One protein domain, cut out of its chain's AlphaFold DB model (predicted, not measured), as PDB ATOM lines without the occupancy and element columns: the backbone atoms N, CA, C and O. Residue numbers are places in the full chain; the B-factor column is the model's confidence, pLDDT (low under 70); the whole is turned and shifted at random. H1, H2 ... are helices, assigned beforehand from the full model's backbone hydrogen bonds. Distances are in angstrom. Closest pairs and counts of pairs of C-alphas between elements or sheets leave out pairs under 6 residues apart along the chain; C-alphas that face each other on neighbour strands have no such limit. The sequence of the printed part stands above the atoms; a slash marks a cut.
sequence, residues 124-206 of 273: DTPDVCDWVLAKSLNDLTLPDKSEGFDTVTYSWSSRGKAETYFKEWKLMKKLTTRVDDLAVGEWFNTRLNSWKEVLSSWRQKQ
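This is residues 124 to 206 of the 273 residues of the protein "Hnrnpu protein" of Symbiodinium pilosum (UniProt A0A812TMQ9). The longest helix, H3, sticks out as a free arm, and away from it lies a loose body in which the short helix H1 crosses near one end of H2 and a long loop, residues 137 to 158, swings out past the other end of H2 and back. Residues 182 to 206 stand free, and this arm, whose helix H3 points much the same way along the long axis as H2, makes much of the length. The printed part has 83 residues with three named helices, in the order H1, H2, H3, and no named strand; the class is all helix, with 46 residues in the helices. The whole is extended, with a radius of gyration of the C-alphas of 23.0 A, and its C-alphas span 73 by 35 by 19 A.

Start at H3, residues 186 to 206, which touches no helix. Go back along the printed part to H2, residues 159 to 176, and you find it apart from H3, with a short link of 9 residues between them. Look next at H1, residues 130 to 136, which is close to H2 but not clearly touching it: the closest C-alphas of the two, those of Ala 134 and Lys 174, are 7.8 A apart. H1 and H2 stand at a steep tilt of 58 degrees and run opposite ways, with their centres 15.8 A apart. H1 and H3 are apart. In H1, H2 and H3 every backbone O i to N i+4 pair is within hydrogen-bond range.

Find C-alpha 186 at (313.449, 258.776, 332.946); from there H3 runs 21 residues and 30.2 A to C-alpha 206 at (286.082, 271.415, 333.623). H2 begins at Arg 159, with its C-alpha at (355.509, 263.172, 337.103), and runs 25.5 A to Thr 176. H1 takes 7 residues, from Asp 130 with its C-alpha at (333.777, 278.257, 335.071) to Ser 136, 10.0 A from first to last C-alpha.

Look from Thr 151 to Gln 206 for the two C-alphas farthest apart, 73.9 A. Residues 124 to 129 and 145 to 151 stand free, as do residues 182 to 206, of which 186 to 206 belong to H3; without these stretches the body has 45 residues and spans 35 by 16 by 13 A. The link from H1 to H2, 22 residues, is long. The printed part has no cut. The mean pLDDT of the printed part is 91.3, and no printed residue is under 70.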
ATOM      1  N   ASP A 124     341.338 288.721 338.723       85.69
ATOM      2  CA  ASP A 124     339.899 288.969 338.886       85.69
ATOM      3  C   ASP A 124     339.100 288.353 337.726       85.69
ATOM      4  O   ASP A 124     337.955 287.938 337.881       85.69
ATOM      5  N   THR A 125     339.729 288.254 336.555       87.25
ATOM      6  CA  THR A 125     339.178 287.604 335.368       87.25
ATOM      7  C   THR A 125     339.845 286.240 335.171       87.25
ATOM      8  O   THR A 125     341.059 286.202 334.925       87.25
ATOM      9  N   PRO A 126     339.106 285.121 335.279       87.94
ATOM     10  CA  PRO A 126     339.650 283.805 334.971       87.94
ATOM     11  C   PRO A 126     339.834 283.635 333.454       87.94
ATOM     12  O   PRO A 126     339.015 284.105 332.668       87.94
ATOM     13  N   ASP A 127     340.889 282.925 333.044       90.06
ATOM     14  CA  ASP A 127     341.186 282.671 331.621       90.06
ATOM     15  C   ASP A 127     340.148 281.754 330.952       90.06
ATOM     16  O   ASP A 127     339.897 281.839 329.750       90.06
ATOM     17  N   VAL A 128     339.551 280.853 331.736       90.25
ATOM     18  CA  VAL A 128     338.512 279.923 331.291       90.25
ATOM     19  C   VAL A 128     337.268 280.185 332.121       90.25
ATOM     20  O   VAL A 128     337.332 280.224 333.346       90.25
ATOM     21  N   CYS A 129     336.131 280.349 331.448       90.88
ATOM     22  CA  CYS A 129     334.847 280.478 332.121       90.88
ATOM     23  C   CYS A 129     334.537 279.206 332.925       90.88
ATOM     24  O   CYS A 129     334.696 278.094 332.412       90.88
ATOM     25  N   ASP A 130     334.044 279.370 334.152       89.50
ATOM     26  CA  ASP A 130     333.777 278.257 335.071       89.50
ATOM     27  C   ASP A 130     332.843 277.198 334.472       89.50
ATOM     28  O   ASP A 130     333.073 276.007 334.664       89.50
ATOM     29  N   TRP A 131     331.848 277.601 333.677       89.19
ATOM     30  CA  TRP A 131     330.948 276.666 332.992       89.19
ATOM     31  C   TRP A 131     331.678 275.782 331.965       89.19
ATOM     32  O   TRP A 131     331.460 274.571 331.900       89.19
ATOM     33  N   VAL A 132     332.603 276.358 331.189       91.62
ATOM     34  CA  VAL A 132     333.413 275.603 330.214       91.62
ATOM     35  C   VAL A 132     334.361 274.647 330.939       91.62
ATOM     36  O   VAL A 132     334.546 273.500 330.515       91.62
ATOM     37  N   LEU A 133     334.939 275.102 332.054       91.12
ATOM     38  CA  LEU A 133     335.791 274.273 332.898       91.12
ATOM     39  C   LEU A 133     335.001 273.106 333.502       91.12
ATOM     40  O   LEU A 133     335.480 271.980 333.454       91.12
ATOM     41  N   ALA A 134     333.790 273.348 334.012       90.12
ATOM     42  CA  ALA A 134     332.914 272.328 334.590       90.12
ATOM     43  C   ALA A 134     332.628 271.189 333.604       90.12
ATOM     44  O   ALA A 134     332.796 270.015 333.939       90.12
ATOM     45  N   LYS A 135     332.269 271.548 332.367       89.69
ATOM     46  CA  LYS A 135     331.936 270.599 331.301       89.69
ATOM     47  C   LYS A 135     333.122 269.722 330.898       89.69
ATOM     48  O   LYS A 135     332.965 268.524 330.696       89.69
ATOM     49  N   SER A 136     334.311 270.315 330.803       91.25
ATOM     50  CA  SER A 136     335.536 269.623 330.376       91.25
ATOM     51  C   SER A 136     336.312 268.968 331.526       91.25
ATOM     52  O   SER A 136     337.245 268.205 331.282       91.25
ATOM     53  N   LEU A 137     335.931 269.203 332.789       91.00
ATOM     54  CA  LEU A 137     336.680 268.757 333.969       91.00
ATOM     55  C   LEU A 137     336.904 267.239 333.994       91.00
ATOM     56  O   LEU A 137     337.951 266.767 334.448       91.00
ATOM     57  N   ASN A 138     335.930 266.463 333.511       88.38
ATOM     58  CA  ASN A 138     336.018 265.006 333.441       88.38
ATOM     59  C   ASN A 138     337.035 264.525 332.404       88.38
ATOM     60  O   ASN A 138     337.763 263.575 332.701       88.38
ATOM     61  N   ASP A 139     337.169 265.247 331.297       90.88
ATOM     62  CA  ASP A 139     338.027 264.888 330.167       90.88
ATOM     63  C   ASP A 139     339.477 265.353 330.352       90.88
ATOM     64  O   ASP A 139     340.373 264.878 329.664       90.88
ATOM     65  N   LEU A 140     339.748 266.248 331.311       91.94
ATOM     66  CA  LEU A 140     341.113 266.700 331.582       91.94
ATOM     67  C   LEU A 140     342.005 265.552 332.090       91.94
ATOM     68  O   LEU A 140     341.754 264.966 333.156       91.94
ATOM     69  N   THR A 141     343.092 265.306 331.364       91.38
ATOM     70  CA  THR A 141     344.163 264.351 331.672       91.38
ATOM     71  C   THR A 141     345.528 265.041 331.618       91.38
ATOM     72  O   THR A 141     345.674 266.139 331.079       91.38
ATOM     73  N   LEU A 142     346.542 264.425 332.234       90.88
ATOM     74  CA  LEU A 142     347.927 264.856 332.047       90.88
ATOM     75  C   LEU A 142     348.498 264.181 330.794       90.88
ATOM     76  O   LEU A 142     348.218 262.996 330.612       90.88
ATOM     77  N   PRO A 143     349.331 264.882 330.000       91.19
ATOM     78  CA  PRO A 143     349.918 264.313 328.797       91.19
ATOM     79  C   PRO A 143     350.699 263.037 329.086       91.19
ATOM     80  O   PRO A 143     351.492 262.984 330.039       91.19
ATOM     81  N   ASP A 144     350.519 262.035 328.232       86.81
ATOM     82  CA  ASP A 144     351.243 260.774 328.315       86.81
ATOM     83  C   ASP A 144     352.065 260.483 327.057       86.81
ATOM     84  O   ASP A 144     351.741 260.903 325.952       86.81
ATOM     85  N   LYS A 145     353.154 259.719 327.203       86.81
ATOM     86  CA  LYS A 145     353.998 259.342 326.055       86.81
ATOM     87  C   LYS A 145     353.244 258.480 325.035       86.81
ATOM     88  O   LYS A 145     353.614 258.465 323.867       86.81
ATOM     89  N   SER A 146     352.195 257.781 325.473       89.38
ATOM     90  CA  SER A 146     351.321 256.978 324.613       89.38
ATOM     91  C   SER A 146     350.500 257.812 323.622       89.38
ATOM     92  O   SER A 146     350.080 257.282 322.598       89.38
ATOM     93  N   GLU A 147     350.335 259.115 323.866       91.44
ATOM     94  CA  GLU A 147     349.596 260.032 322.989       91.44
ATOM     95  C   GLU A 147     350.426 260.496 321.773       91.44
ATOM     96  O   GLU A 147     349.913 261.201 320.908       91.44
ATOM     97  N   GLY A 148     351.699 260.085 321.675       93.44
ATOM     98  CA  GLY A 148     352.570 260.383 320.531       93.44
ATOM     99  C   GLY A 148     353.444 261.633 320.684       93.44
ATOM    100  O   GLY A 148     353.974 262.126 319.694       93.44
ATOM    101  N   PHE A 149     353.615 262.157 321.902       92.44
ATOM    102  CA  PHE A 149     354.524 263.279 322.163       92.44
ATOM    103  C   PHE A 149     355.999 262.843 322.165       92.44
ATOM    104  O   PHE A 149     356.375 261.939 322.913       92.44
ATOM    105  N   ASP A 150     356.855 263.553 321.419       92.25
ATOM    106  CA  ASP A 150     358.303 263.280 321.354       92.25
ATOM    107  C   ASP A 150     358.999 263.416 322.718       92.25
ATOM    108  O   ASP A 150     359.881 262.633 323.075       92.25
ATOM    109  N   THR A 151     358.635 264.425 323.516       90.88
ATOM    110  CA  THR A 151     359.170 264.624 324.871       90.88
ATOM    111  C   THR A 151     358.162 265.367 325.740       90.88
ATOM    112  O   THR A 151     357.711 266.455 325.397       90.88
ATOM    113  N   VAL A 152     357.846 264.793 326.905       89.94
ATOM    114  CA  VAL A 152     357.014 265.426 327.940       89.94
ATOM    115  C   VAL A 152     357.917 265.846 329.096       89.94
ATOM    116  O   VAL A 152     358.435 265.000 329.830       89.94
ATOM    117  N   THR A 153     358.117 267.153 329.255       88.38
ATOM    118  CA  THR A 153     358.928 267.733 330.334       88.38
ATOM    119  C   THR A 153     358.029 268.392 331.373       88.38
ATOM    120  O   THR A 153     357.214 269.250 331.048       88.38
ATOM    121  N   TYR A 154     358.201 268.019 332.640       87.38
ATOM    122  CA  TYR A 154     357.500 268.642 333.762       87.38
ATOM    123  C   TYR A 154     358.418 269.680 334.418       87.38
ATOM    124  O   TYR A 154     359.362 269.324 335.120       87.38
ATOM    125  N   SER A 155     358.161 270.966 334.177       85.31
ATOM    126  CA  SER A 155     359.099 272.048 334.514       85.31
ATOM    127  C   SER A 155     359.300 272.298 336.015       85.31
ATOM    128  O   SER A 155     360.338 272.830 336.396       85.31
ATOM    129  N   TRP A 156     358.322 271.965 336.867       84.00
ATOM    130  CA  TRP A 156     358.323 272.339 338.298       84.00
ATOM    131  C   TRP A 156     358.305 271.156 339.267       84.00
ATOM    132  O   TRP A 156     358.588 271.307 340.453       84.00
ATOM    133  N   SER A 157     357.936 269.961 338.815       85.94
ATOM    134  CA  SER A 157     357.839 268.782 339.679       85.94
ATOM    135  C   SER A 157     357.946 267.499 338.878       85.94
ATOM    136  O   SER A 157     357.691 267.483 337.681       85.94
ATOM    137  N   SER A 158     358.307 266.403 339.543       89.94
ATOM    138  CA  SER A 158     358.314 265.084 338.914       89.94
ATOM    139  C   SER A 158     356.895 264.623 338.560       89.94
ATOM    140  O   SER A 158     355.919 265.025 339.198       89.94
ATOM    141  N   ARG A 159     356.788 263.715 337.582       88.62
ATOM    142  CA  ARG A 159     355.509 263.172 337.103       88.62
ATOM    143  C   ARG A 159     354.610 262.634 338.223       88.62
ATOM    144  O   ARG A 159     353.430 262.948 338.250       88.62
ATOM    145  N   GLY A 160     355.163 261.893 339.186       89.62
ATOM    146  CA  GLY A 160     354.370 261.345 340.294       89.62
ATOM    147  C   GLY A 160     353.716 262.427 341.163       89.62
ATOM    148  O   GLY A 160     352.536 262.333 341.487       89.62
ATOM    149  N   LYS A 161     354.448 263.504 341.485       90.00
ATOM    150  CA  LYS A 161     353.884 264.649 342.222       90.00
ATOM    151  C   LYS A 161     352.867 265.417 341.370       90.00
ATOM    152  O   LYS A 161     351.841 265.843 341.898       90.00
ATOM    153  N   ALA A 162     353.138 265.542 340.065       90.19
ATOM    154  CA  ALA A 162     352.226 266.114 339.073       90.19
ATOM    155  C   ALA A 162     350.859 265.419 339.079       90.19
ATOM    156  O   ALA A 162     349.826 266.072 339.209       90.19
ATOM    157  N   GLU A 163     350.862 264.092 339.004       90.88
ATOM    158  CA  GLU A 163     349.649 263.279 338.978       90.88
ATOM    159  C   GLU A 163     348.843 263.377 340.275       90.88
ATOM    160  O   GLU A 163     347.625 263.542 340.215       90.88
ATOM    161  N   THR A 164     349.491 263.317 341.443       92.50
ATOM    162  CA  THR A 164     348.788 263.416 342.733       92.50
ATOM    163  C   THR A 164     348.109 264.771 342.901       92.50
ATOM    164  O   THR A 164     346.910 264.820 343.167       92.50
ATOM    165  N   TYR A 165     348.836 265.868 342.671       91.44
ATOM    166  CA  TYR A 165     348.259 267.211 342.759       91.44
ATOM    167  C   TYR A 165     347.131 267.405 341.749       91.44
ATOM    168  O   TYR A 165     346.109 267.995 342.071       91.44
ATOM    169  N   PHE A 166     347.302 266.931 340.512       92.00
ATOM    170  CA  PHE A 166     346.280 267.093 339.484       92.00
ATOM    171  C   PHE A 166     344.989 266.351 339.852       92.00
ATOM    172  O   PHE A 166     343.901 266.891 339.661       92.00
ATOM    173  N   LYS A 167     345.098 265.152 340.437       92.62
ATOM    174  CA  LYS A 167     343.948 264.401 340.962       92.62
ATOM    175  C   LYS A 167     343.264 265.138 342.112       92.62
ATOM    176  O   LYS A 167     342.044 265.265 342.092       92.62
ATOM    177  N   GLU A 168     344.031 265.646 343.073       93.31
ATOM    178  CA  GLU A 168     343.503 266.417 344.204       93.31
ATOM    179  C   GLU A 168     342.832 267.716 343.741       93.31
ATOM    180  O   GLU A 168     341.708 268.010 344.136       93.31
ATOM    181  N   TRP A 169     343.461 268.445 342.819       92.81
ATOM    182  CA  TRP A 169     342.898 269.648 342.209       92.81
ATOM    183  C   TRP A 169     341.608 269.347 341.438       92.81
ATOM    184  O   TRP A 169     340.618 270.058 341.601       92.81
ATOM    185  N   LYS A 170     341.582 268.273 340.638       93.31
ATOM    186  CA  LYS A 170     340.380 267.834 339.916       93.31
ATOM    187  C   LYS A 170     339.264 267.461 340.890       93.31
ATOM    188  O   LYS A 170     338.116 267.814 340.646       93.31
ATOM    189  N   LEU A 171     339.586 266.804 342.005       93.31
ATOM    190  CA  LEU A 171     338.625 266.468 343.057       93.31
ATOM    191  C   LEU A 171     338.094 267.718 343.770       93.31
ATOM    192  O   LEU A 171     336.883 267.871 343.890       93.31
ATOM    193  N   MET A 172     338.972 268.645 344.157       92.25
ATOM    194  CA  MET A 172     338.584 269.932 344.741       92.25
ATOM    195  C   MET A 172     337.649 270.692 343.797       92.25
ATOM    196  O   MET A 172     336.584 271.135 344.213       92.25
ATOM    197  N   LYS A 173     338.000 270.781 342.508       92.69
ATOM    198  CA  LYS A 173     337.150 271.433 341.511       92.69
ATOM    199  C   LYS A 173     335.814 270.719 341.349       92.69
ATOM    200  O   LYS A 173     334.799 271.400 341.300       92.69
ATOM    201  N   LYS A 174     335.769 269.386 341.345       90.81
ATOM    202  CA  LYS A 174     334.502 268.635 341.312       90.81
ATOM    203  C   LYS A 174     333.609 268.927 342.520       90.81
ATOM    204  O   LYS A 174     332.402 268.993 342.350       90.81
ATOM    205  N   LEU A 175     334.189 269.120 343.706       91.31
ATOM    206  CA  LEU A 175     333.440 269.442 344.926       91.31
ATOM    207  C   LEU A 175     332.890 270.874 344.927       91.31
ATOM    208  O   LEU A 175     331.798 271.103 345.432       91.31
ATOM    209  N   THR A 176     333.639 271.838 344.388       90.94
ATOM    210  CA  THR A 176     333.247 273.258 344.418       90.94
ATOM    211  C   THR A 176     332.428 273.701 343.209       90.94
ATOM    212  O   THR A 176     331.829 274.772 343.239       90.94
ATOM    213  N   THR A 177     332.452 272.942 342.114       89.00
ATOM    214  CA  THR A 177     331.794 273.336 340.862       89.00
ATOM    215  C   THR A 177     330.319 272.958 340.897       89.00
ATOM    216  O   THR A 177     329.961 271.841 341.265       89.00
ATOM    217  N   ARG A 178     329.455 273.888 340.486       88.12
ATOM    218  CA  ARG A 178     328.017 273.643 340.353       88.12
ATOM    219  C   ARG A 178     327.760 272.618 339.243       88.12
ATOM    220  O   ARG A 178     328.326 272.720 338.157       88.12
ATOM    221  N   VAL A 179     326.908 271.635 339.521       82.06
ATOM    222  CA  VAL A 179     326.484 270.640 338.526       82.06
ATOM    223  C   VAL A 179     325.331 271.228 337.719       82.06
ATOM    224  O   VAL A 179     324.208 271.288 338.211       82.06
ATOM    225  N   ASP A 180     325.622 271.675 336.497       81.94
ATOM    226  CA  ASP A 180     324.630 272.317 335.620       81.94
ATOM    227  C   ASP A 180     323.909 271.324 334.696       81.94
ATOM    228  O   ASP A 180     322.735 271.509 334.385       81.94
ATOM    229  N   ASP A 181     324.569 270.230 334.312       77.12
ATOM    230  CA  ASP A 181     324.051 269.259 333.336       77.12
ATOM    231  C   ASP A 181     323.278 268.102 334.000       77.12
ATOM    232  O   ASP A 181     323.382 266.940 333.594       77.12
ATOM    233  N   LEU A 182     322.506 268.387 335.056       81.88
ATOM    234  CA  LEU A 182     321.673 267.369 335.694       81.88
ATOM    235  C   LEU A 182     320.447 267.082 334.813       81.88
ATOM    236  O   LEU A 182     319.442 267.792 334.851       81.88
ATOM    237  N   ALA A 183     320.531 266.028 334.003       84.94
ATOM    238  CA  ALA A 183     319.387 265.553 333.242       84.94
ATOM    239  C   ALA A 183     318.352 264.933 334.187       84.94
ATOM    240  O   ALA A 183     318.664 264.096 335.039       84.94
ATOM    241  N   VAL A 184     317.099 265.341 334.018       89.69
ATOM    242  CA  VAL A 184     315.991 264.782 334.779       89.69
ATOM    243  C   VAL A 184     315.785 263.327 334.352       89.69
ATOM    244  O   VAL A 184     315.620 263.042 333.164       89.69
ATOM    245  N   GLY A 185     315.835 262.407 335.317       92.94
ATOM    246  CA  GLY A 185     315.797 260.970 335.048       92.94
ATOM    247  C   GLY A 185     314.504 260.508 334.371       92.94
ATOM    248  O   GLY A 185     313.449 261.130 334.503       92.94
ATOM    249  N   GLU A 186     314.578 259.370 333.677       93.75
ATOM    250  CA  GLU A 186     313.449 258.776 332.946       93.75
ATOM    251  C   GLU A 186     312.216 258.573 333.835       93.75
ATOM    252  O   GLU A 186     311.114 258.962 333.456       93.75
ATOM    253  N   TRP A 187     312.412 258.091 335.066       95.06
ATOM    254  CA  TRP A 187     311.347 257.939 336.062       95.06
ATOM    255  C   TRP A 187     310.537 259.228 336.279       95.06
ATOM    256  O   TRP A 187     309.305 259.194 336.322       95.06
ATOM    257  N   PHE A 188     311.209 260.380 336.375       96.44
ATOM    258  CA  PHE A 188     310.528 261.656 336.575       96.44
ATOM    259  C   PHE A 188     309.783 262.077 335.314       96.44
ATOM    260  O   PHE A 188     308.661 262.556 335.417       96.44
ATOM    261  N   ASN A 189     310.362 261.873 334.128       95.88
ATOM    262  CA  ASN A 189     309.676 262.180 332.872       95.88
ATOM    263  C   ASN A 189     308.402 261.340 332.715       95.88
ATOM    264  O   ASN A 189     307.351 261.882 332.376       95.88
ATOM    265  N   THR A 190     308.459 260.050 333.055       96.75
ATOM    266  CA  THR A 190     307.290 259.163 333.084       96.75
ATOM    267  C   THR A 190     306.234 259.676 334.059       96.75
ATOM    268  O   THR A 190     305.065 259.828 333.694       96.75
ATOM    269  N   ARG A 191     306.634 260.027 335.290       97.25
ATOM    270  CA  ARG A 191     305.705 260.564 336.292       97.25
ATOM    271  C   ARG A 191     305.102 261.899 335.854       97.25
ATOM    272  O   ARG A 191     303.890 262.079 335.959       97.25
ATOM    273  N   LEU A 192     305.914 262.799 335.312       96.88
ATOM    274  CA  LEU A 192     305.492 264.097 334.795       96.88
ATOM    275  C   LEU A 192     304.476 263.945 333.656       96.88
ATOM    276  O   LEU A 192     303.485 264.671 333.632       96.88
ATOM    277  N   ASN A 193     304.696 263.008 332.734       97.19
ATOM    278  CA  ASN A 193     303.775 262.749 331.629       97.19
ATOM    279  C   ASN A 193     302.442 262.185 332.132       97.19
ATOM    280  O   ASN A 193     301.399 262.735 331.783       97.19
ATOM    281  N   SER A 194     302.469 261.208 333.046       96.81
ATOM    282  CA  SER A 194     301.240 260.691 333.673       96.81
ATOM    283  C   SER A 194     300.440 261.797 334.377       96.81
ATOM    284  O   SER A 194     299.220 261.881 334.258       96.81
ATOM    285  N   TRP A 195     301.129 262.721 335.054       97.88
ATOM    286  CA  TRP A 195     300.485 263.853 335.711       97.88
ATOM    287  C   TRP A 195     299.883 264.844 334.707       97.88
ATOM    288  O   TRP A 195     298.763 265.315 334.907       97.88
ATOM    289  N   LYS A 196     300.582 265.134 333.603       97.94
ATOM    290  CA  LYS A 196     300.070 265.986 332.518       97.94
ATOM    291  C   LYS A 196     298.809 265.405 331.876       97.94
ATOM    292  O   LYS A 196     297.893 266.168 331.575       97.94
ATOM    293  N   GLU A 197     298.737 264.089 331.697       97.94
ATOM    294  CA  GLU A 197     297.548 263.404 331.172       97.94
ATOM    295  C   GLU A 197     296.354 263.550 332.118       97.94
ATOM    296  O   GLU A 197     295.277 263.985 331.699       97.94
ATOM    297  N   VAL A 198     296.560 263.285 333.414       97.88
ATOM    298  CA  VAL A 198     295.526 263.472 334.444       97.88
ATOM    299  C   VAL A 198     295.052 264.927 334.469       97.88
ATOM    300  O   VAL A 198     293.848 265.182 334.398       97.88
ATOM    301  N   LEU A 199     295.979 265.887 334.473       97.62
ATOM    302  CA  LEU A 199     295.667 267.317 334.460       97.62
ATOM    303  C   LEU A 199     294.875 267.723 333.206       97.62
ATOM    304  O   LEU A 199     293.921 268.497 333.299       97.62
ATOM    305  N   SER A 200     295.245 267.195 332.037       97.19
ATOM    306  CA  SER A 200     294.523 267.420 330.782       97.19
ATOM    307  C   SER A 200     293.091 266.889 330.864       97.19
ATOM    308  O   SER A 200     292.148 267.606 330.522       97.19
ATOM    309  N   SER A 201     292.905 265.682 331.411       96.94
ATOM    310  CA  SER A 201     291.578 265.081 331.589       96.94
ATOM    311  C   SER A 201     290.673 265.928 332.495       96.94
ATOM    312  O   SER A 201     289.494 266.128 332.198       96.94
ATOM    313  N   TRP A 202     291.223 266.500 333.572       97.38
ATOM    314  CA  TRP A 202     290.483 267.379 334.479       97.38
ATOM    315  C   TRP A 202     290.130 268.710 333.823       97.38
ATOM    316  O   TRP A 202     288.987 269.150 333.924       97.38
ATOM    317  N   ARG A 203     291.067 269.323 333.089       97.25
ATOM    318  CA  ARG A 203     290.806 270.553 332.321       97.25
ATOM    319  C   ARG A 203     289.726 270.344 331.265       97.25
ATOM    320  O   ARG A 203     288.873 271.211 331.096       97.25
ATOM    321  N   GLN A 204     289.721 269.193 330.593       95.56
ATOM    322  CA  GLN A 204     288.682 268.843 329.627       95.56
ATOM    323  C   GLN A 204     287.314 268.708 330.306       95.56
ATOM    324  O   GLN A 204     286.358 269.342 329.864       95.56
ATOM    325  N   LYS A 205     287.224 267.962 331.416       95.56
ATOM    326  CA  LYS A 205     285.985 267.848 332.207       95.56
ATOM    327  C   LYS A 205     285.496 269.214 332.695       95.56
ATOM    328  O   LYS A 205     284.317 269.527 332.560       95.56
ATOM    329  N   GLN A 206     286.401 270.056 333.188       94.38
ATOM    330  CA  GLN A 206     286.082 271.415 333.623       94.38
ATOM    331  C   GLN A 206     285.594 272.287 332.458       94.38
ATOM    332  O   GLN A 206     284.635 273.038 332.617       94.38
TER     333      GLN A 206